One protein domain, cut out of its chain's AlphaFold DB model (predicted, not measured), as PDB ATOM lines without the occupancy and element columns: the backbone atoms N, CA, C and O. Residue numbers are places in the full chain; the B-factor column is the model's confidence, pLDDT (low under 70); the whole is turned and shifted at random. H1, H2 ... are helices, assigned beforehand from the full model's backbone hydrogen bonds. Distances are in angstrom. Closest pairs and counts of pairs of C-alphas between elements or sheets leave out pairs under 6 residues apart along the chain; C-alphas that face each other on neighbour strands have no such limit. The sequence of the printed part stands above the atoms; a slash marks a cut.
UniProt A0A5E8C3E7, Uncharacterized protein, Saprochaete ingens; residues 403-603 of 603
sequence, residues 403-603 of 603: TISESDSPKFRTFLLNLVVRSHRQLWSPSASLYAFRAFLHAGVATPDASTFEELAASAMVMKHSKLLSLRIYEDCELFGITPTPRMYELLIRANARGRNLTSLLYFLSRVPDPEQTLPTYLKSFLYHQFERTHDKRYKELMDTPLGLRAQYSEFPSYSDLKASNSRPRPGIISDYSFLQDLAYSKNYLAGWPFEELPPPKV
ATOM      1  N   THR A 403      -3.962 -29.984 -40.149       46.84
ATOM      2  CA  THR A 403      -5.126 -29.118 -40.424       46.84
ATOM      3  C   THR A 403      -5.034 -28.328 -41.734       46.84
ATOM      4  O   THR A 403      -5.979 -27.610 -42.055       46.84
ATOM      5  N   ILE A 404      -3.935 -28.453 -42.494       52.44
ATOM      6  CA  ILE A 404      -3.793 -27.820 -43.814       52.44
ATOM      7  C   ILE A 404      -4.850 -28.407 -44.739       52.44
ATOM      8  O   ILE A 404      -4.845 -29.593 -45.077       52.44
ATOM      9  N   SER A 405      -5.787 -27.549 -45.108       48.53
ATOM     10  CA  SER A 405      -6.941 -27.887 -45.922       48.53
ATOM     11  C   SER A 405      -6.507 -28.054 -47.379       48.53
ATOM     12  O   SER A 405      -5.615 -27.353 -47.864       48.53
ATOM     13  N   GLU A 406      -7.175 -28.928 -48.139       49.16
ATOM     14  CA  GLU A 406      -7.023 -28.995 -49.603       49.16
ATOM     15  C   GLU A 406      -7.293 -27.641 -50.295       49.16
ATOM     16  O   GLU A 406      -6.860 -27.440 -51.427       49.16
ATOM     17  N   SER A 407      -7.941 -26.691 -49.607       51.88
ATOM     18  CA  SER A 407      -8.165 -25.322 -50.089       51.88
ATOM     19  C   SER A 407      -6.925 -24.420 -50.098       51.88
ATOM     20  O   SER A 407      -6.942 -23.406 -50.794       51.88
ATOM     21  N   ASP A 408      -5.869 -24.735 -49.342       60.62
ATOM     22  CA  ASP A 408      -4.720 -23.831 -49.195       60.62
ATOM     23  C   ASP A 408      -3.833 -23.854 -50.445       60.62
ATOM     24  O   ASP A 408      -3.384 -24.922 -50.876       60.62
ATOM     25  N   SER A 409      -3.521 -22.680 -51.011       67.06
ATOM     26  CA  SER A 409      -2.778 -22.605 -52.275       67.06
ATOM     27  C   SER A 409      -1.354 -23.193 -52.160       67.06
ATOM     28  O   SER A 409      -0.655 -22.927 -51.177       67.06
ATOM     29  N   PRO A 410      -0.847 -23.921 -53.178       72.62
ATOM     30  CA  PRO A 410       0.518 -24.464 -53.163       72.62
ATOM     31  C   PRO A 410       1.599 -23.402 -52.914       72.62
ATOM     32  O   PRO A 410       2.565 -23.657 -52.202       72.62
ATOM     33  N   LYS A 411       1.399 -22.184 -53.440       71.19
ATOM     34  CA  LYS A 411       2.306 -21.043 -53.238       71.19
ATOM     35  C   LYS A 411       2.394 -20.626 -51.772       71.19
ATOM     36  O   LYS A 411       3.488 -20.369 -51.279       71.19
ATOM     37  N   PHE A 412       1.262 -20.587 -51.070       73.25
ATOM     38  CA  PHE A 412       1.232 -20.243 -49.652       73.25
ATOM     39  C   PHE A 412       1.939 -21.304 -48.798       73.25
ATOM     40  O   PHE A 412       2.694 -20.968 -47.888       73.25
ATOM     41  N   ARG A 413       1.790 -22.588 -49.137       75.44
ATOM     42  CA  ARG A 413       2.477 -23.679 -48.428       75.44
ATOM     43  C   ARG A 413       3.999 -23.610 -48.591       75.44
ATOM     44  O   ARG A 413       4.725 -23.765 -47.612       75.44
ATOM     45  N   THR A 414       4.491 -23.323 -49.799       78.75
ATOM     46  CA  THR A 414       5.925 -23.078 -50.048       78.75
ATOM     47  C   THR A 414       6.423 -21.833 -49.312       78.75
ATOM     48  O   THR A 414       7.500 -21.855 -48.716       78.75
ATOM     49  N   PHE A 415       5.621 -20.765 -49.274       78.44
ATOM     50  CA  PHE A 415       5.926 -19.568 -48.490       78.44
ATOM     51  C   PHE A 415       6.082 -19.881 -46.992       78.44
ATOM     52  O   PHE A 415       7.074 -19.478 -46.382       78.44
ATOM     53  N   LEU A 416       5.154 -20.649 -46.413       76.00
ATOM     54  CA  LEU A 416       5.230 -21.087 -45.018       76.00
ATOM     55  C   LEU A 416       6.476 -21.938 -44.751       76.00
ATOM     56  O   LEU A 416       7.171 -21.697 -43.765       76.00
ATOM     57  N   LEU A 417       6.804 -22.881 -45.639       80.56
ATOM     58  CA  LEU A 417       8.039 -23.665 -45.550       80.56
ATOM     59  C   LEU A 417       9.274 -22.751 -45.489       80.56
ATOM     60  O   LEU A 417      10.100 -22.883 -44.583       80.56
ATOM     61  N   ASN A 418       9.382 -21.800 -46.417       81.81
ATOM     62  CA  ASN A 418      10.505 -20.864 -46.487       81.81
ATOM     63  C   ASN A 418      10.616 -20.001 -45.230       81.81
ATOM     64  O   ASN A 418      11.710 -19.838 -44.684       81.81
ATOM     65  N   LEU A 419       9.482 -19.501 -44.737       78.44
ATOM     66  CA  LEU A 419       9.410 -18.742 -43.498       78.44
ATOM     67  C   LEU A 419       9.935 -19.562 -42.316       78.44
ATOM     68  O   LEU A 419      10.818 -19.107 -41.589       78.44
ATOM     69  N   VAL A 420       9.455 -20.796 -42.153       77.44
ATOM     70  CA  VAL A 420       9.844 -21.638 -41.019       77.44
ATOM     71  C   VAL A 420      11.326 -22.008 -41.077       77.44
ATOM     72  O   VAL A 420      12.025 -21.845 -40.071       77.44
ATOM     73  N   VAL A 421      11.835 -22.452 -42.231       83.94
ATOM     74  CA  VAL A 421      13.260 -22.792 -42.416       83.94
ATOM     75  C   VAL A 421      14.143 -21.589 -42.072       83.94
ATOM     76  O   VAL A 421      15.111 -21.714 -41.311       83.94
ATOM     77  N   ARG A 422      13.781 -20.402 -42.566       81.31
ATOM     78  CA  ARG A 422      14.524 -19.165 -42.325       81.31
ATOM     79  C   ARG A 422      14.499 -18.749 -40.855       81.31
ATOM     80  O   ARG A 422      15.567 -18.498 -40.288       81.31
ATOM     81  N   SER A 423      13.329 -18.726 -40.216       76.38
ATOM     82  CA  SER A 423      13.206 -18.372 -38.796       76.38
ATOM     83  C   SER A 423      14.007 -19.325 -37.905       76.38
ATOM     84  O   SER A 423      14.710 -18.867 -37.007       76.38
ATOM     85  N   HIS A 424      14.005 -20.633 -38.195       79.06
ATOM     86  CA  HIS A 424      14.820 -21.608 -37.455       79.06
ATOM     87  C   HIS A 424      16.320 -21.331 -37.603       79.06
ATOM     88  O   HIS A 424      17.060 -21.380 -36.620       79.06
ATOM     89  N   ARG A 425      16.791 -20.988 -38.808       84.56
ATOM     90  CA  ARG A 425      18.205 -20.642 -39.028       84.56
ATOM     91  C   ARG A 425      18.610 -19.396 -38.237       84.56
ATOM     92  O   ARG A 425      19.697 -19.364 -37.640       84.56
ATOM     93  N   GLN A 426      17.767 -18.364 -38.260       78.38
ATOM     94  CA  GLN A 426      18.050 -17.076 -37.626       78.38
ATOM     95  C   GLN A 426      17.982 -17.167 -36.099       78.38
ATOM     96  O   GLN A 426      18.991 -16.906 -35.437       78.38
ATOM     97  N   LEU A 427      16.848 -17.610 -35.560       72.94
ATOM     98  CA  LEU A 427      16.505 -17.501 -34.138       72.94
ATOM     99  C   LEU A 427      16.890 -18.742 -33.320       72.94
ATOM    100  O   LEU A 427      17.082 -18.652 -32.113       72.94
ATOM    101  N   TRP A 428      17.090 -19.895 -33.965       78.00
ATOM    102  CA  TRP A 428      17.423 -21.138 -33.270       78.00
ATOM    103  C   TRP A 428      18.808 -21.661 -33.641       78.00
ATOM    104  O   TRP A 428      19.794 -21.391 -32.961       78.00
ATOM    105  N   SER A 429      18.925 -22.453 -34.698       83.62
ATOM    106  CA  SER A 429      20.205 -22.996 -35.135       83.62
ATOM    107  C   SER A 429      20.152 -23.429 -36.600       83.62
ATOM    108  O   SER A 429      19.083 -23.749 -37.124       83.62
ATOM    109  N   PRO A 430      21.304 -23.491 -37.287       87.38
ATOM    110  CA  PRO A 430      21.360 -24.043 -38.635       87.38
ATOM    111  C   PRO A 430      20.795 -25.471 -38.732       87.38
ATOM    112  O   PRO A 430      20.048 -25.759 -39.659       87.38
ATOM    113  N   SER A 431      21.069 -26.346 -37.759       84.94
ATOM    114  CA  SER A 431      20.532 -27.718 -37.732       84.94
ATOM    115  C   SER A 431      19.013 -27.758 -37.560       84.94
ATOM    116  O   SER A 431      18.352 -28.567 -38.203       84.94
ATOM    117  N   ALA A 432      18.446 -26.836 -36.776       80.62
ATOM    118  CA  ALA A 432      16.999 -26.687 -36.614       80.62
ATOM    119  C   ALA A 432      16.289 -26.361 -37.943       80.62
ATOM    120  O   ALA A 432      15.213 -26.886 -38.210       80.62
ATOM    121  N   SER A 433      16.905 -25.564 -38.822       86.31
ATOM    122  CA  SER A 433      16.324 -25.283 -40.148       86.31
ATOM    123  C   SER A 433      16.291 -26.509 -41.072       86.31
ATOM    124  O   SER A 433      15.342 -26.686 -41.832       86.31
ATOM    125  N   LEU A 434      17.303 -27.381 -40.975       88.69
ATOM    126  CA  LEU A 434      17.393 -28.622 -41.749       88.69
ATOM    127  C   LEU A 434      16.362 -29.646 -41.262       88.69
ATOM    128  O   LEU A 434      15.725 -30.313 -42.076       88.69
ATOM    129  N   TYR A 435      16.186 -29.734 -39.939       82.94
ATOM    130  CA  TYR A 435      15.122 -30.514 -39.311       82.94
ATOM    131  C   TYR A 435      13.744 -30.060 -39.796       82.94
ATOM    132  O   TYR A 435      12.976 -30.883 -40.290       82.94
ATOM    133  N   ALA A 436      13.469 -28.752 -39.720       79.44
ATOM    134  CA  ALA A 436      12.194 -28.186 -40.145       79.44
ATOM    135  C   ALA A 436      11.884 -28.557 -41.600       79.44
ATOM    136  O   ALA A 436      10.838 -29.137 -41.871       79.44
ATOM    137  N   PHE A 437      12.823 -28.326 -42.522       87.31
ATOM    138  CA  PHE A 437      12.659 -28.708 -43.926       87.31
ATOM    139  C   PHE A 437      12.268 -30.179 -44.103       87.31
ATOM    140  O   PHE A 437      11.309 -30.470 -44.816       87.31
ATOM    141  N   ARG A 438      12.958 -31.110 -43.434       85.25
ATOM    142  CA  ARG A 438      12.640 -32.541 -43.545       85.25
ATOM    143  C   ARG A 438      11.293 -32.902 -42.945       85.25
ATOM    144  O   ARG A 438      10.579 -33.689 -43.557       85.25
ATOM    145  N   ALA A 439      10.918 -32.314 -41.812       77.06
ATOM    146  CA  ALA A 439       9.591 -32.505 -41.234       77.06
ATOM    147  C   ALA A 439       8.484 -32.064 -42.211       77.06
ATOM    148  O   ALA A 439       7.543 -32.820 -42.448       77.06
ATOM    149  N   PHE A 440       8.647 -30.901 -42.856       76.62
ATOM    150  CA  PHE A 440       7.721 -30.417 -43.888       76.62
ATOM    151  C   PHE A 440       7.618 -31.367 -45.085       76.62
ATOM    152  O   PHE A 440       6.527 -31.611 -45.603       76.62
ATOM    153  N   LEU A 441       8.759 -31.902 -45.518       79.69
ATOM    154  CA  LEU A 441       8.840 -32.799 -46.663       79.69
ATOM    155  C   LEU A 441       8.201 -34.160 -46.378       79.69
ATOM    156  O   LEU A 441       7.418 -34.648 -47.189       79.69
ATOM    157  N   HIS A 442       8.475 -34.750 -45.212       75.50
ATOM    158  CA  HIS A 442       7.866 -36.014 -44.790       75.50
ATOM    159  C   HIS A 442       6.353 -35.907 -44.599       75.50
ATOM    160  O   HIS A 442       5.645 -36.880 -44.848       75.50
ATOM    161  N   ALA A 443       5.853 -34.734 -44.208       69.31
ATOM    162  CA  ALA A 443       4.421 -34.479 -44.094       69.31
ATOM    163  C   ALA A 443       3.721 -34.292 -45.459       69.31
ATOM    164  O   ALA A 443       2.495 -34.251 -45.508       69.31
ATOM    165  N   GLY A 444       4.464 -34.175 -46.571       68.62
ATOM    166  CA  GLY A 444       3.897 -34.032 -47.920       68.62
ATOM    167  C   GLY A 444       3.158 -32.711 -48.159       68.62
ATOM    168  O   GLY A 444       2.325 -32.613 -49.057       68.62
ATOM    169  N   VAL A 445       3.432 -31.698 -47.340       66.06
ATOM    170  CA  VAL A 445       2.581 -30.508 -47.230       66.06
ATOM    171  C   VAL A 445       2.973 -29.381 -48.178       66.06
ATOM    172  O   VAL A 445       2.098 -28.687 -48.693       66.06
ATOM    173  N   ALA A 446       4.265 -29.185 -48.428       74.19
ATOM    174  CA  ALA A 446       4.771 -28.096 -49.256       74.19
ATOM    175  C   ALA A 446       5.778 -28.618 -50.282       74.19
ATOM    176  O   ALA A 446       6.551 -29.531 -49.998       74.19
ATOM    177  N   THR A 447       5.786 -28.011 -51.470       82.50
ATOM    178  CA  THR A 447       6.835 -28.249 -52.470       82.50
ATOM    179  C   THR A 447       7.925 -27.196 -52.269       82.50
ATOM    180  O   THR A 447       7.590 -26.009 -52.259       82.50
ATOM    181  N   PRO A 448       9.195 -27.580 -52.065       88.44
ATOM    182  CA  PRO A 448      10.266 -26.605 -51.908       88.44
ATOM    183  C   PRO A 448      10.504 -25.826 -53.205       88.44
ATOM    184  O   PRO A 448      10.186 -26.302 -54.294       88.44
ATOM    185  N   ASP A 449      11.086 -24.637 -53.088       88.94
ATOM    186  CA  ASP A 449      11.511 -23.811 -54.217       88.94
ATOM    187  C   ASP A 449      12.995 -23.429 -54.105       88.94
ATOM    188  O   ASP A 449      13.717 -23.844 -53.194       88.94
ATOM    189  N   ALA A 450      13.474 -22.631 -55.060       89.50
ATOM    190  CA  ALA A 450      14.854 -22.161 -55.084       89.50
ATOM    191  C   ALA A 450      15.256 -21.421 -53.793       89.50
ATOM    192  O   ALA A 450      16.363 -21.620 -53.289       89.50
ATOM    193  N   SER A 451      14.354 -20.613 -53.225       87.19
ATOM    194  CA  SER A 451      14.595 -19.896 -51.971       87.19
ATOM    195  C   SER A 451      14.708 -20.848 -50.779       87.19
ATOM    196  O   SER A 451      15.550 -20.613 -49.908       87.19
ATOM    197  N   THR A 452      13.964 -21.961 -50.765       90.62
ATOM    198  CA  THR A 452      14.132 -23.017 -49.754       90.62
ATOM    199  C   THR A 452      15.577 -23.514 -49.736       90.62
ATOM    200  O   THR A 452      16.228 -23.525 -48.689       90.62
ATOM    201  N   PHE A 453      16.116 -23.887 -50.899       94.56
ATOM    202  CA  PHE A 453      17.464 -24.451 -51.003       94.56
ATOM    203  C   PHE A 453      18.577 -23.427 -50.749       94.56
ATOM    204  O   PHE A 453      19.629 -23.797 -50.220       94.56
ATOM    205  N   GLU A 454      18.349 -22.143 -51.033       93.31
ATOM    206  CA  GLU A 454      19.253 -21.069 -50.607       93.31
ATOM    207  C   GLU A 454      19.367 -20.981 -49.078       93.31
ATOM    208  O   GLU A 454      20.480 -20.874 -48.553       93.31
ATOM    209  N   GLU A 455      18.252 -21.064 -48.348       91.00
ATOM    210  CA  GLU A 455      18.262 -21.032 -46.880       91.00
ATOM    211  C   GLU A 455      18.935 -22.283 -46.287       91.00
ATOM    212  O   GLU A 455      19.728 -22.169 -45.347       91.00
ATOM    213  N   LEU A 456      18.717 -23.465 -46.877       94.00
ATOM    214  CA  LEU A 456      19.409 -24.698 -46.476       94.00
ATOM    215  C   LEU A 456      20.921 -24.611 -46.726       94.00
ATOM    216  O   LEU A 456      21.721 -24.952 -45.847       94.00
ATOM    217  N   ALA A 457      21.334 -24.102 -47.891       94.62
ATOM    218  CA  ALA A 457      22.743 -23.875 -48.207       94.62
ATOM    219  C   ALA A 457      23.372 -22.837 -47.263       94.62
ATOM    220  O   ALA A 457      24.518 -22.997 -46.830       94.62
ATOM    221  N   ALA A 458      22.620 -21.801 -46.874       92.81
ATOM    222  CA  ALA A 458      23.058 -20.829 -45.876       92.81
ATOM    223  C   ALA A 458      23.279 -21.489 -44.508       92.81
ATOM    224  O   ALA A 458      24.278 -21.200 -43.843       92.81
ATOM    225  N   SER A 459      22.400 -22.406 -44.103       92.44
ATOM    226  CA  SER A 459      22.584 -23.204 -42.889       92.44
ATOM    227  C   SER A 459      23.830 -24.079 -42.961       92.44
ATOM    228  O   SER A 459      24.661 -24.018 -42.051       92.44
ATOM    229  N   ALA A 460      24.037 -24.807 -44.061       92.19
ATOM    230  CA  ALA A 460      25.241 -25.611 -44.261       92.19
ATOM    231  C   ALA A 460      26.524 -24.766 -44.209       92.19
ATOM    232  O   ALA A 460      27.494 -25.175 -43.580       92.19
ATOM    233  N   MET A 461      26.532 -23.560 -44.786       91.44
ATOM    234  CA  MET A 461      27.682 -22.646 -44.737       91.44
ATOM    235  C   MET A 461      28.049 -22.225 -43.303       91.44
ATOM    236  O   MET A 461      29.232 -22.081 -42.967       91.44
ATOM    237  N   VAL A 462      27.048 -22.006 -42.446       88.00
ATOM    238  CA  VAL A 462      27.266 -21.645 -41.037       88.00
ATOM    239  C   VAL A 462      27.720 -22.863 -40.227       88.00
ATOM    240  O   VAL A 462      28.597 -22.728 -39.364       88.00
ATOM    241  N   MET A 463      27.193 -24.052 -40.531       84.56
ATOM    242  CA  MET A 463      27.651 -25.309 -39.939       84.56
ATOM    243  C   MET A 463      29.113 -25.565 -40.323       84.56
ATOM    244  O   MET A 463      29.512 -25.535 -41.484       84.56
ATOM    245  N   LYS A 464      29.977 -25.760 -39.327       75.50
ATOM    246  CA  LYS A 464      31.375 -26.128 -39.587       75.50
ATOM    247  C   LYS A 464      31.404 -27.576 -40.088       75.50
ATOM    248  O   LYS A 464      30.666 -28.392 -39.557       75.50
ATOM    249  N   HIS A 465      32.294 -27.885 -41.036       79.25
ATOM    250  CA  HIS A 465      32.496 -29.247 -41.557       79.25
ATOM    251  C   HIS A 465      31.212 -29.858 -42.145       79.25
ATOM    252  O   HIS A 465      30.708 -30.849 -41.641       79.25
ATOM    253  N   SER A 466      30.672 -29.226 -43.186       88.88
ATOM    254  CA  SER A 466      29.373 -29.544 -43.795       88.88
ATOM    255  C   SER A 466      29.502 -29.924 -45.275       88.88
ATOM    256  O   SER A 466      28.645 -29.580 -46.091       88.88
ATOM    257  N   LYS A 467      30.603 -30.572 -45.667       91.44
ATOM    258  CA  LYS A 467      30.904 -30.868 -47.074       91.44
ATOM    259  C   LYS A 467      29.942 -31.913 -47.629       91.44
ATOM    260  O   LYS A 467      29.346 -31.688 -48.679       91.44
ATOM    261  N   LEU A 468      29.744 -33.010 -46.896       91.31
ATOM    262  CA  LEU A 468      28.763 -34.040 -47.249       91.31
ATOM    263  C   LEU A 468      27.341 -33.497 -47.164       91.31
ATOM    264  O   LEU A 468      26.546 -33.732 -48.068       91.31
ATOM    265  N   LEU A 469      27.031 -32.722 -46.123       92.94
ATOM    266  CA  LEU A 469      25.727 -32.062 -46.017       92.94
ATOM    267  C   LEU A 469      25.441 -31.153 -47.228       92.94
ATOM    268  O   LEU A 469      24.339 -31.178 -47.767       92.94
ATOM    269  N   SER A 470      26.436 -30.386 -47.682       94.69
ATOM    270  CA  SER A 470      26.312 -29.519 -48.861       94.69
ATOM    271  C   SER A 470      26.002 -30.320 -50.125       94.69
ATOM    272  O   SER A 470      25.195 -29.872 -50.935       94.69
ATOM    273  N   LEU A 471      26.618 -31.499 -50.288       95.00
ATOM    274  CA  LEU A 471      26.288 -32.404 -51.391       95.00
ATOM    275  C   LEU A 471      24.826 -32.840 -51.303       95.00
ATOM    276  O   LEU A 471      24.118 -32.722 -52.292       95.00
ATOM    277  N   ARG A 472      24.356 -33.282 -50.129       94.56
ATOM    278  CA  ARG A 472      22.966 -33.749 -49.977       94.56
ATOM    279  C   ARG A 472      21.939 -32.667 -50.283       94.56
ATOM    280  O   ARG A 472      20.938 -32.957 -50.918       94.56
ATOM    281  N   ILE A 473      22.189 -31.427 -49.868       95.12
ATOM    282  CA  ILE A 473      21.303 -30.294 -50.182       95.12
ATOM    283  C   ILE A 473      21.280 -30.019 -51.694       95.12
ATOM    284  O   ILE A 473      20.232 -29.690 -52.245       95.12
ATOM    285  N   TYR A 474      22.427 -30.143 -52.365       95.69
ATOM    286  CA  TYR A 474      22.524 -29.982 -53.815       95.69
ATOM    287  C   TYR A 474      21.810 -31.111 -54.572       95.69
ATOM    288  O   TYR A 474      21.019 -30.822 -55.463       95.69
ATOM    289  N   GLU A 475      22.027 -32.368 -54.179       94.50
ATOM    290  CA  GLU A 475      21.346 -33.536 -54.756       94.50
ATOM    291  C   GLU A 475      19.826 -33.444 -54.582       94.50
ATOM    292  O   GLU A 475      19.092 -33.673 -55.537       94.50
ATOM    293  N   ASP A 476      19.341 -33.053 -53.398       93.81
ATOM    294  CA  ASP A 476      17.913 -32.821 -53.171       93.81
ATOM    295  C   ASP A 476      17.359 -31.751 -54.123       93.81
ATOM    296  O   ASP A 476      16.322 -31.964 -54.742       93.81
ATOM    297  N   CYS A 477      18.054 -30.622 -54.292       94.31
ATOM    298  CA  CYS A 477      17.641 -29.560 -55.215       94.31
ATOM    299  C   CYS A 477      17.466 -30.085 -56.652       94.31
ATOM    300  O   CYS A 477      16.443 -29.819 -57.291       94.31
ATOM    301  N   GLU A 478      18.411 -30.905 -57.126       92.75
ATOM    302  CA  GLU A 478      18.319 -31.563 -58.435       92.75
ATOM    303  C   GLU A 478      17.177 -32.593 -58.492       92.75
ATOM    304  O   GLU A 478      16.460 -32.648 -59.492       92.75
ATOM    305  N   LEU A 479      16.952 -33.365 -57.423       91.69
ATOM    306  CA  LEU A 479      15.853 -34.337 -57.329       91.69
ATOM    307  C   LEU A 479      14.470 -33.676 -57.432       91.69
ATOM    308  O   LEU A 479      13.564 -34.260 -58.023       91.69
ATOM    309  N   PHE A 480      14.307 -32.458 -56.909       90.19
ATOM    310  CA  PHE A 480      13.081 -31.661 -57.074       90.19
ATOM    311  C   PHE A 480      12.996 -30.935 -58.427       90.19
ATOM    312  O   PHE A 480      12.021 -30.227 -58.678       90.19
ATOM    313  N   GLY A 481      13.988 -31.092 -59.309       91.38
ATOM    314  CA  GLY A 481      14.028 -30.419 -60.608       91.38
ATOM    315  C   GLY A 481      14.227 -28.904 -60.507       91.38
ATOM    316  O   GLY A 481      13.862 -28.172 -61.429       91.38
ATOM    317  N   ILE A 482      14.778 -28.411 -59.395       93.31
ATOM    318  CA  ILE A 482      14.997 -26.982 -59.160       93.31
ATOM    319  C   ILE A 482      16.393 -26.613 -59.649       93.31
ATOM    320  O   ILE A 482      17.383 -27.267 -59.332       93.31
ATOM    321  N   THR A 483      16.488 -25.540 -60.433       91.69
ATOM    322  CA  THR A 483      17.788 -25.034 -60.887       91.69
ATOM    323  C   THR A 483      18.459 -24.256 -59.750       91.69
ATOM    324  O   THR A 483      17.880 -23.269 -59.285       91.69
ATOM    325  N   PRO A 484      19.672 -24.637 -59.306       92.31
ATOM    326  CA  PRO A 484      20.373 -23.914 -58.252       92.31
ATOM    327  C   PRO A 484      20.672 -22.471 -58.664       92.31
ATOM    328  O   PRO A 484      21.161 -22.205 -59.765       92.31
ATOM    329  N   THR A 485      20.408 -21.530 -57.762       92.75
ATOM    330  CA  THR A 485      20.641 -20.105 -58.017       92.75
ATOM    331  C   THR A 485      22.119 -19.729 -57.850       92.75
ATOM    332  O   THR A 485      22.870 -20.428 -57.156       92.75
ATOM    333  N   PRO A 486      22.567 -18.579 -58.400       92.19
ATOM    334  CA  PRO A 486      23.920 -18.071 -58.154       92.19
ATOM    335  C   PRO A 486      24.235 -17.931 -56.658       92.19
ATOM    336  O   PRO A 486      25.351 -18.211 -56.213       92.19
ATOM    337  N   ARG A 487      23.226 -17.547 -55.863       92.31
ATOM    338  CA  ARG A 487      23.347 -17.407 -54.413       92.31
ATOM    339  C   ARG A 487      23.522 -18.756 -53.722       92.31
ATOM    340  O   ARG A 487      24.382 -18.873 -52.849       92.31
ATOM    341  N   MET A 488      22.761 -19.773 -54.120       94.50
ATOM    342  CA  MET A 488      22.925 -21.131 -53.604       94.50
ATOM    343  C   MET A 488      24.339 -21.658 -53.888       94.50
ATOM    344  O   MET A 488      25.010 -22.125 -52.965       94.50
ATOM    345  N   TYR A 489      24.836 -21.509 -55.123       94.69
ATOM    346  CA  TYR A 489      26.205 -21.904 -55.478       94.69
ATOM    347  C   TYR A 489      27.257 -21.209 -54.616       94.69
ATOM    348  O   TYR A 489      28.147 -21.871 -54.082       94.69
ATOM    349  N   GLU A 490      27.148 -19.893 -54.421       93.81
ATOM    350  CA  GLU A 490      28.053 -19.151 -53.541       93.81
ATOM    351  C   GLU A 490      28.097 -19.754 -52.127       93.81
ATOM    352  O   GLU A 490      29.179 -19.938 -51.561       93.81
ATOM    353  N   LEU A 491      26.931 -20.048 -51.547       94.25
ATOM    354  CA  LEU A 491      26.812 -20.575 -50.187       94.25
ATOM    355  C   LEU A 491      27.423 -21.979 -50.072       94.25
ATOM    356  O   LEU A 491      28.207 -22.220 -49.149       94.25
ATOM    357  N   LEU A 492      27.156 -22.864 -51.037       94.25
ATOM    358  CA  LEU A 492      27.738 -24.211 -51.097       94.25
ATOM    359  C   LEU A 492      29.261 -24.170 -51.285       94.25
ATOM    360  O   LEU A 492      30.001 -24.858 -50.575       94.25
ATOM    361  N   ILE A 493      29.760 -23.308 -52.176       92.94
ATOM    362  CA  ILE A 493      31.201 -23.092 -52.382       92.94
ATOM    363  C   ILE A 493      31.855 -22.628 -51.075       92.94
ATOM    364  O   ILE A 493      32.880 -23.170 -50.656       92.94
ATOM    365  N   ARG A 494      31.251 -21.659 -50.379       90.94
ATOM    366  CA  ARG A 494      31.769 -21.149 -49.099       90.94
ATOM    367  C   ARG A 494      31.737 -22.191 -47.985       90.94
ATOM    368  O   ARG A 494      32.694 -22.251 -47.209       90.94
ATOM    369  N   ALA A 495      30.700 -23.028 -47.923       89.94
ATOM    370  CA  ALA A 495      30.630 -24.153 -46.989       89.94
ATOM    371  C   ALA A 495      31.820 -25.117 -47.177       89.94
ATOM    372  O   ALA A 495      32.400 -25.610 -46.206       89.94
ATOM    373  N   ASN A 496      32.258 -25.299 -48.426       90.50
ATOM    374  CA  ASN A 496      33.325 -26.226 -48.808       90.50
ATOM    375  C   ASN A 496      34.733 -25.610 -48.849       90.50
ATOM    376  O   ASN A 496      35.718 -26.346 -48.936       90.50
ATOM    377  N   ALA A 497      34.860 -24.286 -48.712       85.75
ATOM    378  CA  ALA A 497      36.140 -23.571 -48.781       85.75
ATOM    379  C   ALA A 497      37.077 -23.822 -47.592       85.75
ATOM    380  O   ALA A 497      38.258 -23.463 -47.624       85.75
ATOM    381  N   ARG A 498      36.566 -24.428 -46.519       76.62
ATOM    382  CA  ARG A 498      37.345 -24.752 -45.322       76.62
ATOM    383  C   ARG A 498      38.086 -26.084 -45.495       76.62
ATOM    384  O   ARG A 498      37.529 -27.061 -45.990       76.62
ATOM    385  N   GLY A 499      39.327 -26.135 -45.008       73.75
ATOM    386  CA  GLY A 499      40.179 -27.332 -45.028       73.75
ATOM    387  C   GLY A 499      41.433 -27.161 -45.887       73.75
ATOM    388  O   GLY A 499      41.669 -26.083 -46.426       73.75
ATOM    389  N   ARG A 500      42.261 -28.211 -45.961       72.06
ATOM    390  CA  ARG A 500      43.463 -28.246 -46.823       72.06
ATOM    391  C   ARG A 500      43.179 -28.810 -48.213       72.06
ATOM    392  O   ARG A 500      43.776 -28.360 -49.177       72.06
ATOM    393  N   ASN A 501      42.282 -29.791 -48.304       80.19
ATOM    394  CA  ASN A 501      41.901 -30.396 -49.573       80.19
ATOM    395  C   ASN A 501      40.681 -29.656 -50.151       80.19
ATOM    396  O   ASN A 501      39.590 -29.673 -49.576       80.19
ATOM    397  N   LEU A 502      40.888 -28.991 -51.286       86.31
ATOM    398  CA  LEU A 502      39.891 -28.151 -51.954       86.31
ATOM    399  C   LEU A 502      39.090 -28.898 -53.034       86.31
ATOM    400  O   LEU A 502      38.312 -28.284 -53.755       86.31
ATOM    401  N   THR A 503      39.222 -30.225 -53.139       87.44
ATOM    402  CA  THR A 503      38.578 -31.010 -54.214       87.44
ATOM    403  C   THR A 503      37.044 -30.956 -54.157       87.44
ATOM    404  O   THR A 503      36.393 -30.870 -55.190       87.44
ATOM    405  N   SER A 504      36.448 -30.885 -52.962       89.88
ATOM    406  CA  SER A 504      34.994 -30.664 -52.794       89.88
ATOM    407  C   SER A 504      34.544 -29.290 -53.283       89.88
ATOM    408  O   SER A 504      33.432 -29.130 -53.770       89.88
ATOM    409  N   LEU A 505      35.411 -28.286 -53.173       90.38
ATOM    410  CA  LEU A 505      35.128 -26.958 -53.690       90.38
ATOM    411  C   LEU A 505      35.248 -26.924 -55.221       90.38
ATOM    412  O   LEU A 505      34.418 -26.293 -55.870       90.38
ATOM    413  N   LEU A 506      36.224 -27.638 -55.797       90.00
ATOM    414  CA  LEU A 506      36.341 -27.819 -57.250       90.00
ATOM    415  C   LEU A 506      35.113 -28.528 -57.837       90.00
ATOM    416  O   LEU A 506      34.639 -28.111 -58.889       90.00
ATOM    417  N   TYR A 507      34.552 -29.517 -57.128       92.25
ATOM    418  CA  TYR A 507      33.274 -30.132 -57.499       92.25
ATOM    419  C   TYR A 507      32.178 -29.073 -57.663       92.25
ATOM    420  O   TYR A 507      31.639 -28.922 -58.756       92.25
ATOM    421  N   PHE A 508      31.896 -28.270 -56.629       92.31
ATOM    422  CA  PHE A 508      30.830 -27.265 -56.715       92.31
ATOM    423  C   PHE A 508      31.111 -26.192 -57.766       92.31
ATOM    424  O   PHE A 508      30.183 -25.784 -58.453       92.31
ATOM    425  N   LEU A 509      32.369 -25.778 -57.954       90.69
ATOM    426  CA  LEU A 509      32.737 -24.863 -59.040       90.69
ATOM    427  C   LEU A 509      32.477 -25.459 -60.426       90.69
ATOM    428  O   LEU A 509      32.021 -24.742 -61.312       90.69
ATOM    429  N   SER A 510      32.731 -26.755 -60.616       89.88
ATOM    430  CA  SER A 510      32.466 -27.433 -61.890       89.88
ATOM    431  C   SER A 510      30.973 -27.517 -62.223       89.88
ATOM    432  O   SER A 510      30.613 -27.573 -63.398       89.88
ATOM    433  N   ARG A 511      30.111 -27.476 -61.197       89.94
ATOM    434  CA  ARG A 511      28.649 -27.469 -61.328       89.94
ATOM    435  C   ARG A 511      28.071 -26.093 -61.659       89.94
ATOM    436  O   ARG A 511      26.946 -26.024 -62.138       89.94
ATOM    437  N   VAL A 512      28.823 -25.010 -61.450       89.44
ATOM    438  CA  VAL A 512      28.355 -23.657 -61.772       89.44
ATOM    439  C   VAL A 512      28.289 -23.477 -63.297       89.44
ATOM    440  O   VAL A 512      29.315 -23.619 -63.977       89.44
ATOM    441  N   PRO A 513      27.119 -23.122 -63.862       84.75
ATOM    442  CA  PRO A 513      27.021 -22.705 -65.256       84.75
ATOM    443  C   PRO A 513      27.829 -21.422 -65.434       84.75
ATOM    444  O   PRO A 513      27.611 -20.474 -64.691       84.75
ATOM    445  N   ASP A 514      28.774 -21.408 -66.373       83.94
ATOM    446  CA  ASP A 514      29.682 -20.276 -66.620       83.94
ATOM    447  C   ASP A 514      30.147 -19.519 -65.338       83.94
ATOM    448  O   ASP A 514      29.649 -18.434 -65.025       83.94
ATOM    449  N   PRO A 515      31.095 -20.082 -64.558       82.31
ATOM    450  CA  PRO A 515      31.565 -19.516 -63.292       82.31
ATOM    451  C   PRO A 515      32.084 -18.082 -63.407       82.31
ATOM    452  O   PRO A 515      32.088 -17.353 -62.414       82.31
ATOM    453  N   GLU A 516      32.535 -17.666 -64.592       80.06
ATOM    454  CA  GLU A 516      33.045 -16.321 -64.816       80.06
ATOM    455  C   GLU A 516      31.923 -15.277 -64.759       80.06
ATOM    456  O   GLU A 516      32.106 -14.231 -64.126       80.06
ATOM    457  N   GLN A 517      30.758 -15.589 -65.334       83.56
ATOM    458  CA  GLN A 517      29.576 -14.721 -65.327       83.56
ATOM    459  C   GLN A 517      28.717 -14.898 -64.070       83.56
ATOM    460  O   GLN A 517      28.225 -13.917 -63.514       83.56
ATOM    461  N   THR A 518      28.557 -16.134 -63.598       85.56
ATOM    462  CA  THR A 518      27.614 -16.463 -62.519       85.56
ATOM    463  C   THR A 518      28.138 -16.094 -61.131       85.56
ATOM    464  O   THR A 518      27.356 -15.726 -60.253       85.56
ATOM    465  N   LEU A 519      29.452 -16.187 -60.891       86.38
ATOM    466  CA  LEU A 519      30.012 -15.952 -59.558       86.38
ATOM    467  C   LEU A 519      30.369 -14.474 -59.322       86.38
ATOM    468  O   LEU A 519      31.053 -13.858 -60.147       86.38
ATOM    469  N   PRO A 520      30.028 -13.912 -58.144       89.25
ATOM    470  CA  PRO A 520      30.404 -12.548 -57.790       89.25
ATOM    471  C   PRO A 520      31.922 -12.338 -57.779       89.25
ATOM    472  O   PRO A 520      32.683 -13.199 -57.325       89.25
ATOM    473  N   THR A 521      32.380 -11.148 -58.176       88.56
ATOM    474  CA  THR A 521      33.813 -10.797 -58.214       88.56
ATOM    475  C   THR A 521      34.510 -11.004 -56.869       88.56
ATOM    476  O   THR A 521      35.604 -11.560 -56.831       88.56
ATOM    477  N   TYR A 522      33.864 -10.652 -55.750       92.38
ATOM    478  CA  TYR A 522      34.449 -10.878 -54.422       92.38
ATOM    479  C   TYR A 522      34.675 -12.365 -54.125       92.38
ATOM    480  O   TYR A 522      35.625 -12.712 -53.422       92.38
ATOM    481  N   LEU A 523      33.804 -13.249 -54.626       90.94
ATOM    482  CA  LEU A 523      33.931 -14.682 -54.404       90.94
ATOM    483  C   LEU A 523      35.090 -15.216 -55.237       90.94
ATOM    484  O   LEU A 523      35.921 -15.937 -54.701       90.94
ATOM    485  N   LYS A 524      35.201 -14.794 -56.501       89.56
ATOM    486  CA  LYS A 524      36.329 -15.145 -57.375       89.56
ATOM    487  C   LYS A 524      37.672 -14.742 -56.754       89.56
ATOM    488  O   LYS A 524      38.588 -15.563 -56.705       89.56
ATOM    489  N   SER A 525      37.774 -13.536 -56.189       89.75
ATOM    490  CA  SER A 525      38.977 -13.092 -55.466       89.75
ATOM    491  C   SER A 525      39.244 -13.914 -54.202       89.75
ATOM    492  O   SER A 525      40.378 -14.311 -53.942       89.75
ATOM    493  N   PHE A 526      38.202 -14.213 -53.415       90.56
ATOM    494  CA  PHE A 526      38.321 -15.075 -52.234       90.56
ATOM    495  C   PHE A 526      38.848 -16.470 -52.599       90.56
ATOM    496  O   PHE A 526      39.757 -16.975 -51.939       90.56
ATOM    497  N   LEU A 527      38.306 -17.072 -53.658       90.25
ATOM    498  CA  LEU A 527      38.716 -18.383 -54.147       90.25
ATOM    499  C   LEU A 527      40.163 -18.369 -54.621       90.25
ATOM    500  O   LEU A 527      40.945 -19.196 -54.161       90.25
ATOM    501  N   TYR A 528      40.541 -17.387 -55.442       88.75
ATOM    502  CA  TYR A 528      41.919 -17.212 -55.899       88.75
ATOM    503  C   TYR A 528      42.911 -17.246 -54.728       88.75
ATOM    504  O   TYR A 528      43.825 -18.071 -54.701       88.75
ATOM    505  N   HIS A 529      42.674 -16.433 -53.695       89.06
ATOM    506  CA  HIS A 529      43.535 -16.407 -52.513       89.06
ATOM    507  C   HIS A 529      43.517 -17.714 -51.714       89.06
ATOM    508  O   HIS A 529      44.531 -18.085 -51.120       89.06
ATOM    509  N   GLN A 530      42.386 -18.415 -51.664       87.38
ATOM    510  CA  GLN A 530      42.276 -19.677 -50.938       87.38
ATOM    511  C   GLN A 530      43.084 -20.800 -51.611       87.38
ATOM    512  O   GLN A 530      43.772 -21.558 -50.922       87.38
ATOM    513  N   PHE A 531      43.057 -20.875 -52.942       89.31
ATOM    514  CA  PHE A 531      43.868 -21.817 -53.718       89.31
ATOM    515  C   PHE A 531      45.355 -21.445 -53.712       89.31
ATOM    516  O   PHE A 531      46.196 -22.316 -53.488       89.31
ATOM    517  N   GLU A 532      45.704 -20.160 -53.824       87.12
ATOM    518  CA  GLU A 532      47.105 -19.729 -53.713       87.12
ATOM    519  C   GLU A 532      47.724 -20.083 -52.359       87.12
ATOM    520  O   GLU A 532      48.846 -20.585 -52.306       87.12
ATOM    521  N   ARG A 533      46.981 -19.906 -51.258       83.56
ATOM    522  CA  ARG A 533      47.434 -20.283 -49.905       83.56
ATOM    523  C   ARG A 533      47.750 -21.769 -49.753       83.56
ATOM    524  O   ARG A 533      48.487 -22.136 -48.842       83.56
ATOM    525  N   THR A 534      47.163 -22.616 -50.590       79.00
ATOM    526  CA  THR A 534      47.396 -24.068 -50.597       79.00
ATOM    527  C   THR A 534      48.338 -24.505 -51.720       79.00
ATOM    528  O   THR A 534      48.603 -25.696 -51.849       79.00
ATOM    529  N   HIS A 535      48.881 -23.551 -52.491       81.50
ATOM    530  CA  HIS A 535      49.680 -23.779 -53.700       81.50
ATOM    531  C   HIS A 535      48.985 -24.684 -54.732       81.50
ATOM    532  O   HIS A 535      49.638 -25.403 -55.489       81.50
ATOM    533  N   ASP A 536      47.654 -24.639 -54.775       83.62
ATOM    534  CA  ASP A 536      46.831 -25.487 -55.627       83.62
ATOM    535  C   ASP A 536      46.477 -24.750 -56.930       83.62
ATOM    536  O   ASP A 536      45.703 -23.793 -56.941       83.62
ATOM    537  N   LYS A 537      47.076 -25.182 -58.047       83.81
ATOM    538  CA  LYS A 537      46.929 -24.536 -59.367       83.81
ATOM    539  C   LYS A 537      45.607 -24.862 -60.071       83.81
ATOM    540  O   LYS A 537      45.240 -24.158 -61.012       83.81
ATOM    541  N   ARG A 538      44.866 -25.866 -59.587       86.12
ATOM    542  CA  ARG A 538      43.675 -26.424 -60.254       86.12
ATOM    543  C   ARG A 538      42.544 -25.410 -60.424       86.12
ATOM    544  O   ARG A 538      41.770 -25.507 -61.365       86.12
ATOM    545  N   TYR A 539      42.454 -24.405 -59.548       84.94
ATOM    546  CA  TYR A 539      41.465 -23.331 -59.688       84.94
ATOM    547  C   TYR A 539      41.674 -22.497 -60.947       84.94
ATOM    548  O   TYR A 539      40.722 -22.246 -61.678       84.94
ATOM    549  N   LYS A 540      42.920 -22.093 -61.220       79.81
ATOM    550  CA  LYS A 540      43.238 -21.312 -62.414       79.81
ATOM    551  C   LYS A 540      42.968 -22.131 -63.676       79.81
ATOM    552  O   LYS A 540      42.338 -21.638 -64.598       79.81
ATOM    553  N   GLU A 541      43.346 -23.407 -63.662       80.19
ATOM    554  CA  GLU A 541      43.085 -24.339 -64.763       80.19
ATOM    555  C   GLU A 541      41.575 -24.510 -65.037       80.19
ATOM    556  O   GLU A 541      41.152 -24.485 -66.193       80.19
ATOM    557  N   LEU A 542      40.752 -24.606 -63.982       79.56
ATOM    558  CA  LEU A 542      39.291 -24.719 -64.086       79.56
ATOM    559  C   LEU A 542      38.623 -23.442 -64.624       79.56
ATOM    560  O   LEU A 542      37.641 -23.535 -65.362       79.56
ATOM    561  N   MET A 543      39.131 -22.266 -64.244       78.12
ATOM    562  CA  MET A 543      38.608 -20.974 -64.702       78.12
ATOM    563  C   MET A 543      39.053 -20.653 -66.138       78.12
ATOM    564  O   MET A 543      38.238 -20.172 -66.919       78.12
ATOM    565  N   ASP A 544      40.299 -20.976 -66.504       73.56
ATOM    566  CA  ASP A 544      40.880 -20.673 -67.821       73.56
ATOM    567  C   ASP A 544      40.426 -21.663 -68.919       73.56
ATOM    568  O   ASP A 544      40.463 -21.331 -70.104       73.56
ATOM    569  N   THR A 545      39.987 -22.884 -68.558       64.94
ATOM    570  CA  THR A 545      39.557 -23.924 -69.524       64.94
ATOM    571  C   THR A 545      38.175 -24.510 -69.173       64.94
ATOM    572  O   THR A 545      38.080 -25.568 -68.542       64.94
ATOM    573  N   PRO A 546      37.069 -23.879 -69.613       58.69
ATOM    574  CA  PRO A 546      35.727 -24.155 -69.095       58.69
ATOM    575  C   PRO A 546      35.169 -25.566 -69.328       58.69
ATOM    576  O   PRO A 546      34.349 -26.005 -68.537       58.69
ATOM    577  N   LEU A 547      35.536 -26.281 -70.398       59.41
ATOM    578  CA  LEU A 547      34.786 -27.485 -70.810       59.41
ATOM    579  C   LEU A 547      35.545 -28.809 -70.633       59.41
ATOM    580  O   LEU A 547      34.933 -29.809 -70.272       59.41
ATOM    581  N   GLY A 548      36.867 -28.833 -70.827       58.72
ATOM    582  CA  GLY A 548      37.654 -30.076 -70.775       58.72
ATOM    583  C   GLY A 548      37.987 -30.568 -69.360       58.72
ATOM    584  O   GLY A 548      38.038 -31.772 -69.123       58.72
ATOM    585  N   LEU A 549      38.185 -29.650 -68.406       64.12
ATOM    586  CA  LEU A 549      38.593 -29.982 -67.032       64.12
ATOM    587  C   LEU A 549      37.415 -30.150 -66.063       64.12
ATOM    588  O   LEU A 549      37.564 -30.808 -65.038       64.12
ATOM    589  N   ARG A 550      36.222 -29.626 -66.382       71.19
ATOM    590  CA  ARG A 550      35.040 -29.777 -65.509       71.19
ATOM    591  C   ARG A 550      34.613 -31.229 -65.338       71.19
ATOM    592  O   ARG A 550      34.220 -31.612 -64.243       71.19
ATOM    593  N   ALA A 551      34.765 -32.046 -66.381       75.56
ATOM    594  CA  ALA A 551      34.471 -33.474 -66.312       75.56
ATOM    595  C   ALA A 551      35.303 -34.194 -65.233       75.56
ATOM    596  O   ALA A 551      34.799 -35.118 -64.599       75.56
ATOM    597  N   GLN A 552      36.531 -33.735 -64.958       81.81
ATOM    598  CA  GLN A 552      37.408 -34.329 -63.936       81.81
ATOM    599  C   GLN A 552      36.906 -34.113 -62.502       81.81
ATOM    600  O   GLN A 552      37.308 -34.842 -61.601       81.81
ATOM    601  N   TYR A 553      36.032 -33.128 -62.291       86.44
ATOM    602  CA  TYR A 553      35.428 -32.820 -60.992       86.44
ATOM    603  C   TYR A 553      33.917 -33.056 -60.990       86.44
ATOM    604  O   TYR A 553      33.213 -32.551 -60.119       86.44
ATOM    605  N   SER A 554      33.417 -33.822 -61.963       82.88
ATOM    606  CA  SER A 554      32.001 -34.177 -62.047       82.88
ATOM    607  C   SER A 554      31.566 -35.099 -60.908       82.88
ATOM    608  O   SER A 554      30.405 -35.064 -60.513       82.88
ATOM    609  N   GLU A 555      32.480 -35.869 -60.321       88.75
ATOM    610  CA  GLU A 555      32.197 -36.726 -59.173       88.75
ATOM    611  C   GLU A 555      32.559 -36.036 -57.856       88.75
ATOM    612  O   GLU A 555      33.588 -35.361 -57.737       88.75
ATOM    613  N   PHE A 556      31.702 -36.201 -56.846       91.12
ATOM    614  CA  PHE A 556      32.002 -35.690 -55.513       91.12
ATOM    615  C   PHE A 556      33.168 -36.482 -54.892       91.12
ATOM    616  O   PHE A 556      33.244 -37.695 -55.091       91.12
ATOM    617  N   PRO A 557      34.074 -35.845 -54.120       88.56
ATOM    618  CA  PRO A 557      35.237 -36.533 -53.568       88.56
ATOM    619  C   PRO A 557      34.882 -37.741 -52.700       88.56
ATOM    620  O   PRO A 557      33.892 -37.735 -51.963       88.56
ATOM    621  N   SER A 558      35.765 -38.741 -52.713       86.75
ATOM    622  CA  SER A 558      35.626 -39.945 -51.895       86.75
ATOM    623  C   SER A 558      35.640 -39.630 -50.391       86.75
ATOM    624  O   SER A 558      36.189 -38.621 -49.939       86.75
ATOM    625  N   TYR A 559      35.101 -40.534 -49.566       84.81
ATOM    626  CA  TYR A 559      35.136 -40.371 -48.104       84.81
ATOM    627  C   TYR A 559      36.569 -40.289 -47.561       84.81
ATOM    628  O   TYR A 559      36.820 -39.533 -46.620       84.81
ATOM    629  N   SER A 560      37.525 -40.993 -48.176       79.19
ATOM    630  CA  SER A 560      38.955 -40.860 -47.870       79.19
ATOM    631  C   SER A 560      39.466 -39.435 -48.096       79.19
ATOM    632  O   SER A 560      40.150 -38.888 -47.227       79.19
ATOM    633  N   ASP A 561      39.079 -38.797 -49.202       80.19
ATOM    634  CA  ASP A 561      39.494 -37.429 -49.529       80.19
ATOM    635  C   ASP A 561      38.861 -36.398 -48.591       80.19
ATOM    636  O   ASP A 561      39.515 -35.439 -48.164       80.19
ATOM    637  N   LEU A 562      37.597 -36.606 -48.220       81.12
ATOM    638  CA  LEU A 562      36.876 -35.757 -47.270       81.12
ATOM    639  C   LEU A 562      37.451 -35.878 -45.855       81.12
ATOM    640  O   LEU A 562      37.648 -34.863 -45.178       81.12
ATOM    641  N   LYS A 563      37.805 -37.094 -45.428       76.69
ATOM    642  CA  LYS A 563      38.485 -37.353 -44.153       76.69
ATOM    643  C   LYS A 563      39.840 -36.638 -44.082       76.69
ATOM    644  O   LYS A 563      40.148 -35.979 -43.082       76.69
ATOM    645  N   ALA A 564      40.611 -36.679 -45.171       70.31
ATOM    646  CA  ALA A 564      41.865 -35.934 -45.308       70.31
ATOM    647  C   ALA A 564      41.653 -34.407 -45.360       70.31
ATOM    648  O   ALA A 564      42.517 -33.634 -44.946       70.31
ATOM    649  N   SER A 565      40.493 -33.949 -45.841       68.19
ATOM    650  CA  SER A 565      40.156 -32.528 -45.936       68.19
ATOM    651  C   SER A 565      39.786 -31.872 -44.604       68.19
ATOM    652  O   SER A 565      40.027 -30.670 -44.440       68.19
ATOM    653  N   ASN A 566      39.112 -32.607 -43.719       62.50
ATOM    654  CA  ASN A 566      38.450 -32.058 -42.533       62.50
ATOM    655  C   ASN A 566      39.337 -32.075 -41.278       62.50
ATOM    656  O   ASN A 566      39.077 -31.323 -40.333       62.50
ATOM    657  N   SER A 567      40.399 -32.877 -41.261       54.97
ATOM    658  CA  SER A 567      41.301 -33.005 -40.120       54.97
ATOM    659  C   SER A 567      42.375 -31.904 -40.132       54.97
ATOM    660  O   SER A 567      43.151 -31.744 -41.073       54.97
ATOM    661  N   ARG A 568      42.454 -31.120 -39.049       53.91
ATOM    662  CA  ARG A 568      43.708 -30.464 -38.648       53.91
ATOM    663  C   ARG A 568      44.375 -31.394 -37.642       53.91
ATOM    664  O   ARG A 568      44.107 -31.240 -36.449       53.91
ATOM    665  N   PRO A 569      45.195 -32.368 -38.059       49.91
ATOM    666  CA  PRO A 569      45.948 -33.102 -37.070       49.91
ATOM    667  C   PRO A 569      46.946 -32.133 -36.428       49.91
ATOM    668  O   PRO A 569      47.681 -31.422 -37.121       49.91
ATOM    669  N   ARG A 570      46.993 -32.108 -35.091       53.78
ATOM    670  CA  ARG A 570      48.279 -31.838 -34.436       53.78
ATOM    671  C   ARG A 570      49.228 -32.954 -34.895       53.78
ATOM    672  O   ARG A 570      48.746 -34.077 -35.063       53.78
ATOM    673  N   PRO A 571      50.527 -32.697 -35.119       49.25
ATOM    674  CA  PRO A 571      51.469 -33.772 -35.420       49.25
ATOM    675  C   PRO A 571      51.292 -34.912 -34.398       49.25
ATOM    676  O   PRO A 571      51.399 -34.669 -33.200       49.25
ATOM    677  N   GLY A 572      50.915 -36.110 -34.862       49.84
ATOM    678  CA  GLY A 572      50.653 -37.284 -34.014       49.84
ATOM    679  C   GLY A 572      49.200 -37.533 -33.566       49.84
ATOM    680  O   GLY A 572      48.955 -38.562 -32.949       49.84
ATOM    681  N   ILE A 573      48.225 -36.665 -33.880       52.22
ATOM    682  CA  ILE A 573      46.803 -36.875 -33.532       52.22
ATOM    683  C   ILE A 573      45.940 -36.738 -34.789       52.22
ATOM    684  O   ILE A 573      45.612 -35.628 -35.208       52.22
ATOM    685  N   ILE A 574      45.542 -37.865 -35.381       52.28
ATOM    686  CA  ILE A 574      44.505 -37.908 -36.417       52.28
ATOM    687  C   ILE A 574      43.159 -37.720 -35.705       52.28
ATOM    688  O   ILE A 574      42.640 -38.645 -35.089       52.28
ATOM    689  N   SER A 575      42.618 -36.501 -35.717       55.53
ATOM    690  CA  SER A 575      41.266 -36.250 -35.211       55.53
ATOM    691  C   SER A 575      40.258 -36.466 -36.337       55.53
ATOM    692  O   SER A 575      40.101 -35.611 -37.210       55.53
ATOM    693  N   ASP A 576      39.576 -37.611 -36.296       65.31
ATOM    694  CA  ASP A 576      38.463 -37.967 -37.190       65.31
ATOM    695  C   ASP A 576      37.173 -37.184 -36.879       65.31
ATOM    696  O   ASP A 576      36.186 -37.275 -37.611       65.31
ATOM    697  N   TYR A 577      37.181 -36.389 -35.804       57.88
ATOM    698  CA  TYR A 577      36.003 -35.761 -35.208       57.88
ATOM    699  C   TYR A 577      35.205 -34.894 -36.193       57.88
ATOM    700  O   TYR A 577      33.984 -34.974 -36.244       57.88
ATOM    701  N   SER A 578      35.882 -34.103 -37.029       74.19
ATOM    702  CA  SER A 578      35.232 -33.200 -37.988       74.19
ATOM    703  C   SER A 578      34.605 -33.918 -39.187       74.19
ATOM    704  O   SER A 578      33.606 -33.448 -39.722       74.19
ATOM    705  N   PHE A 579      35.166 -35.049 -39.622       81.06
ATOM    706  CA  PHE A 579      34.574 -35.872 -40.681       81.06
ATOM    707  C   PHE A 579      33.384 -36.681 -40.158       81.06
ATOM    708  O   PHE A 579      32.348 -36.729 -40.814       81.06
ATOM    709  N   LEU A 580      33.501 -37.260 -38.959       83.12
ATOM    710  CA  LEU A 580      32.394 -37.966 -38.308       83.12
ATOM    711  C   LEU A 580      31.214 -37.028 -38.024       83.12
ATOM    712  O   LEU A 580      30.066 -37.432 -38.182       83.12
ATOM    713  N   GLN A 581      31.490 -35.768 -37.676       84.69
ATOM    714  CA  GLN A 581      30.474 -34.730 -37.511       84.69
ATOM    715  C   GLN A 581      29.736 -34.420 -38.825       84.69
ATOM    716  O   GLN A 581      28.510 -34.398 -38.831       84.69
ATOM    717  N   ASP A 582      30.451 -34.246 -39.943       86.44
ATOM    718  CA  ASP A 582      29.847 -34.046 -41.275       86.44
ATOM    719  C   ASP A 582      28.994 -35.256 -41.702       86.44
ATOM    720  O   ASP A 582      27.893 -35.116 -42.236       86.44
ATOM    721  N   LEU A 583      29.475 -36.467 -41.408       88.94
ATOM    722  CA  LEU A 583      28.770 -37.713 -41.697       88.94
ATOM    723  C   LEU A 583      27.485 -37.841 -40.865       88.94
ATOM    724  O   LEU A 583      26.449 -38.231 -41.402       88.94
ATOM    725  N   ALA A 584      27.524 -37.449 -39.589       87.38
ATOM    726  CA  ALA A 584      26.338 -37.362 -38.740       87.38
ATOM    727  C   ALA A 584      25.349 -36.310 -39.260       87.38
ATOM    728  O   ALA A 584      24.162 -36.597 -39.371       87.38
ATOM    729  N   TYR A 585      25.825 -35.130 -39.668       88.94
ATOM    730  CA  TYR A 585      24.982 -34.085 -40.258       88.94
ATOM    731  C   TYR A 585      24.300 -34.544 -41.544       88.94
ATOM    732  O   TYR A 585      23.097 -34.350 -41.699       88.94
ATOM    733  N   SER A 586      25.038 -35.197 -42.442       89.94
ATOM    734  CA  SER A 586      24.467 -35.779 -43.657       89.94
ATOM    735  C   SER A 586      23.456 -36.878 -43.338       89.94
ATOM    736  O   SER A 586      22.417 -36.934 -43.992       89.94
ATOM    737  N   LYS A 587      23.740 -37.752 -42.365       89.75
ATOM    738  CA  LYS A 587      22.823 -38.825 -41.965       89.75
ATOM    739  C   LYS A 587      21.533 -38.251 -41.381       89.75
ATOM    740  O   LYS A 587      20.461 -38.639 -41.828       89.75
ATOM    741  N   ASN A 588      21.635 -37.316 -40.441       86.25
ATOM    742  CA  ASN A 588      20.481 -36.703 -39.789       86.25
ATOM    743  C   ASN A 588      19.676 -35.836 -40.765       86.25
ATOM    744  O   ASN A 588      18.454 -35.804 -40.691       86.25
ATOM    745  N   TYR A 589      20.329 -35.184 -41.733       88.81
ATOM    746  CA  TYR A 589      19.612 -34.512 -42.813       88.81
ATOM    747  C   TYR A 589      18.797 -35.496 -43.650       88.81
ATOM    748  O   TYR A 589      17.669 -35.180 -43.977       88.81
ATOM    749  N   LEU A 590      19.312 -36.676 -44.000       85.12
ATOM    750  CA  LEU A 590      18.563 -37.638 -44.823       85.12
ATOM    751  C   LEU A 590      17.486 -38.401 -44.040       85.12
ATOM    752  O   LEU A 590      16.415 -38.659 -44.573       85.12
ATOM    753  N   ALA A 591      17.779 -38.781 -42.796       80.38
ATOM    754  CA  ALA A 591      16.898 -39.601 -41.965       80.38
ATOM    755  C   ALA A 591      15.847 -38.789 -41.185       80.38
ATOM    756  O   ALA A 591      14.932 -39.379 -40.618       80.38
ATOM    757  N   GLY A 592      15.995 -37.462 -41.138       71.38
ATOM    758  CA  GLY A 592      15.296 -36.601 -40.189       71.38
ATOM    759  C   GLY A 592      16.094 -36.465 -38.890       71.38
ATOM    760  O   GLY A 592      16.583 -37.446 -38.329       71.38
ATOM    761  N   TRP A 593      16.276 -35.228 -38.423       70.12
ATOM    762  CA  TRP A 593      16.976 -34.960 -37.165       70.12
ATOM    763  C   TRP A 593      16.069 -35.334 -35.982       70.12
ATOM    764  O   TRP A 593      14.903 -34.946 -36.002       70.12
ATOM    765  N   PRO A 594      16.547 -36.025 -34.937       66.75
ATOM    766  CA  PRO A 594      15.764 -36.182 -33.713       66.75
ATOM    767  C   PRO A 594      15.598 -34.819 -33.037       66.75
ATOM    768  O   PRO A 594      16.579 -34.084 -32.890       66.75
ATOM    769  N   PHE A 595      14.383 -34.456 -32.625       64.31
ATOM    770  CA  PHE A 595      14.130 -33.150 -32.007       64.31
ATOM    771  C   PHE A 595      14.971 -32.955 -30.734       64.31
ATOM    772  O   PHE A 595      15.506 -31.875 -30.491       64.31
ATOM    773  N   GLU A 596      15.166 -34.030 -29.973       68.31
ATOM    774  CA  GLU A 596      15.943 -34.086 -28.733       68.31
ATOM    775  C   GLU A 596      17.448 -33.848 -28.947       68.31
ATOM    776  O   GLU A 596      18.162 -33.502 -28.008       68.31
ATOM    777  N   GLU A 597      17.941 -34.018 -30.178       68.94
ATOM    778  CA  GLU A 597      19.342 -33.791 -30.555       68.94
ATOM    779  C   GLU A 597      19.600 -32.368 -31.083       68.94
ATOM    780  O   GLU A 597      20.725 -32.044 -31.488       68.94
ATOM    781  N   LEU A 598      18.582 -31.502 -31.116       64.88
ATOM    782  CA  LEU A 598      18.753 -30.108 -31.509       64.88
ATOM    783  C   LEU A 598      19.406 -29.304 -30.369       64.88
ATOM    784  O   LEU A 598      19.061 -29.477 -29.200       64.88
ATOM    785  N   PRO A 599      20.351 -28.390 -30.677       66.94
ATOM    786  CA  PRO A 599      20.890 -27.480 -29.667       66.94
ATOM    787  C   PRO A 599      19.759 -26.610 -29.105       66.94
ATOM    788  O   PRO A 599      18.771 -26.418 -29.804       66.94
ATOM    789  N   PRO A 600      19.869 -26.032 -27.900       62.69
ATOM    790  CA  PRO A 600      18.842 -25.123 -27.399       62.69
ATOM    791  C   PRO A 600      18.719 -23.862 -28.284       62.69
ATOM    792  O   PRO A 600      19.680 -23.503 -28.979       62.69
ATOM    793  N   PRO A 601      17.556 -23.185 -28.285       63.12
ATOM    794  CA  PRO A 601      17.366 -21.940 -29.027       63.12
ATOM    795  C   PRO A 601      18.312 -20.821 -28.571       63.12
ATOM    796  O   PRO A 601      18.798 -20.840 -27.437       63.12
ATOM    797  N   LYS A 602      18.607 -19.857 -29.460       63.66
ATOM    798  CA  LYS A 602      19.455 -18.708 -29.105       63.66
ATOM    799  C   LYS A 602      18.667 -17.812 -28.149       63.66
ATOM    800  O   LYS A 602      17.517 -17.489 -28.433       63.66
ATOM    801  N   VAL A 603      19.296 -17.471 -27.025       54.16
ATOM    802  CA  VAL A 603      18.777 -16.522 -26.028       54.16
ATOM    803  C   VAL A 603      19.066 -15.101 -26.474       54.16
ATOM    804  O   VAL A 603      20.211 -14.874 -26.938       54.16
TER     805      VAL A 603
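AT A GLANCE: This is residues 403 to 603 of the 603 residues of an uncharacterized protein of Saprochaete ingens (UniProt A0A5E8C3E7). Six helices zigzag into two rows: H1, H3 and H5 lie side by side in one, and H2, H4 and H6, running the other way, make the second. H12 packs on H2 and H4, running the same way as both at shallow tilts of 26 and 23 degrees, while H7, H8, H9 and H10 gather at the H5 and H6 end. The printed part has 201 residues, with twelve named helices, H1 to H12 in order, and no named strand: it is all helix. It is compact, with a radius of gyration of the C-alphas of 17.8 A, and spans 56 by 42 by 29 A.

HOW THE PARTS SIT: H1, residues 410 to 428, touches H2, residues 430 to 442, with residues 417 to 425 alone; the closest C-alphas are those of Val 421 and Ser 433, 4.6 A apart, and the two form a hairpin. The hub is H3, residues 450 to 462, which touches four helices: H1, H2, H4, residues 467 to 479, and H5, residues 486 to 496. H3 and H5 run the same way at a shallow tilt of 23 degrees, with closest C-alphas Met 461 and Ala 495, 4.0 A apart. H3 and H4 form a hairpin at 6 degrees, with closest C-alphas Ala 460 and Ser 470, 6.1 A apart. H12, residues 577 to 591, touches H4, where the closest C-alphas are Leu 469 and Ser 586, 4.6 A apart, and H2, with Leu 434 and Tyr 589, 6.4 A apart. H1, H2, H3, H4, H5 and H12 are an up-and-down bundle, each running against the one before. H6, residues 503 to 511, touches H5 at Asn 496 and Leu 505, whose C-alphas are the closest, 5.3 A apart, and H10, residues 550 to 553, at Tyr 507 and Tyr 553, the closest C-alphas, 4.9 A apart. H8, residues 521 to 532, touches H9, residues 538 to 544, with closest C-alphas Phe 531 and Tyr 539, 6.6 A apart. H7, residues 515 to 518, is close to H5 but not clearly touching, and H11, residues 559 to 566, touches H12 at a steep tilt of 60 degrees, with closest C-alphas Lys 563 and Phe 579, 5.4 A apart. Every O i to N i+4 pair is within hydrogen-bond range in each helix but H7 and H10, which are too short for one.

IN THESE COORDINATES: H1 is 26.3 A long from C-alpha 410 at (0.518, -24.464, -53.163), H12 is 20.6 A long and ends at C-alpha 591 at (16.898, -39.601, -41.965), and H2 measures 19.1 A.

THE WHOLE: The C-alphas of Ser 407 and Gly 572 are farthest apart, 62.1 A. The printed part has no cut and no long link. Residues 592 to 603 hold no named element, and 38 residues are under 70 in pLDDT, among them 403 to 409, 565 to 577 and 594 to 603.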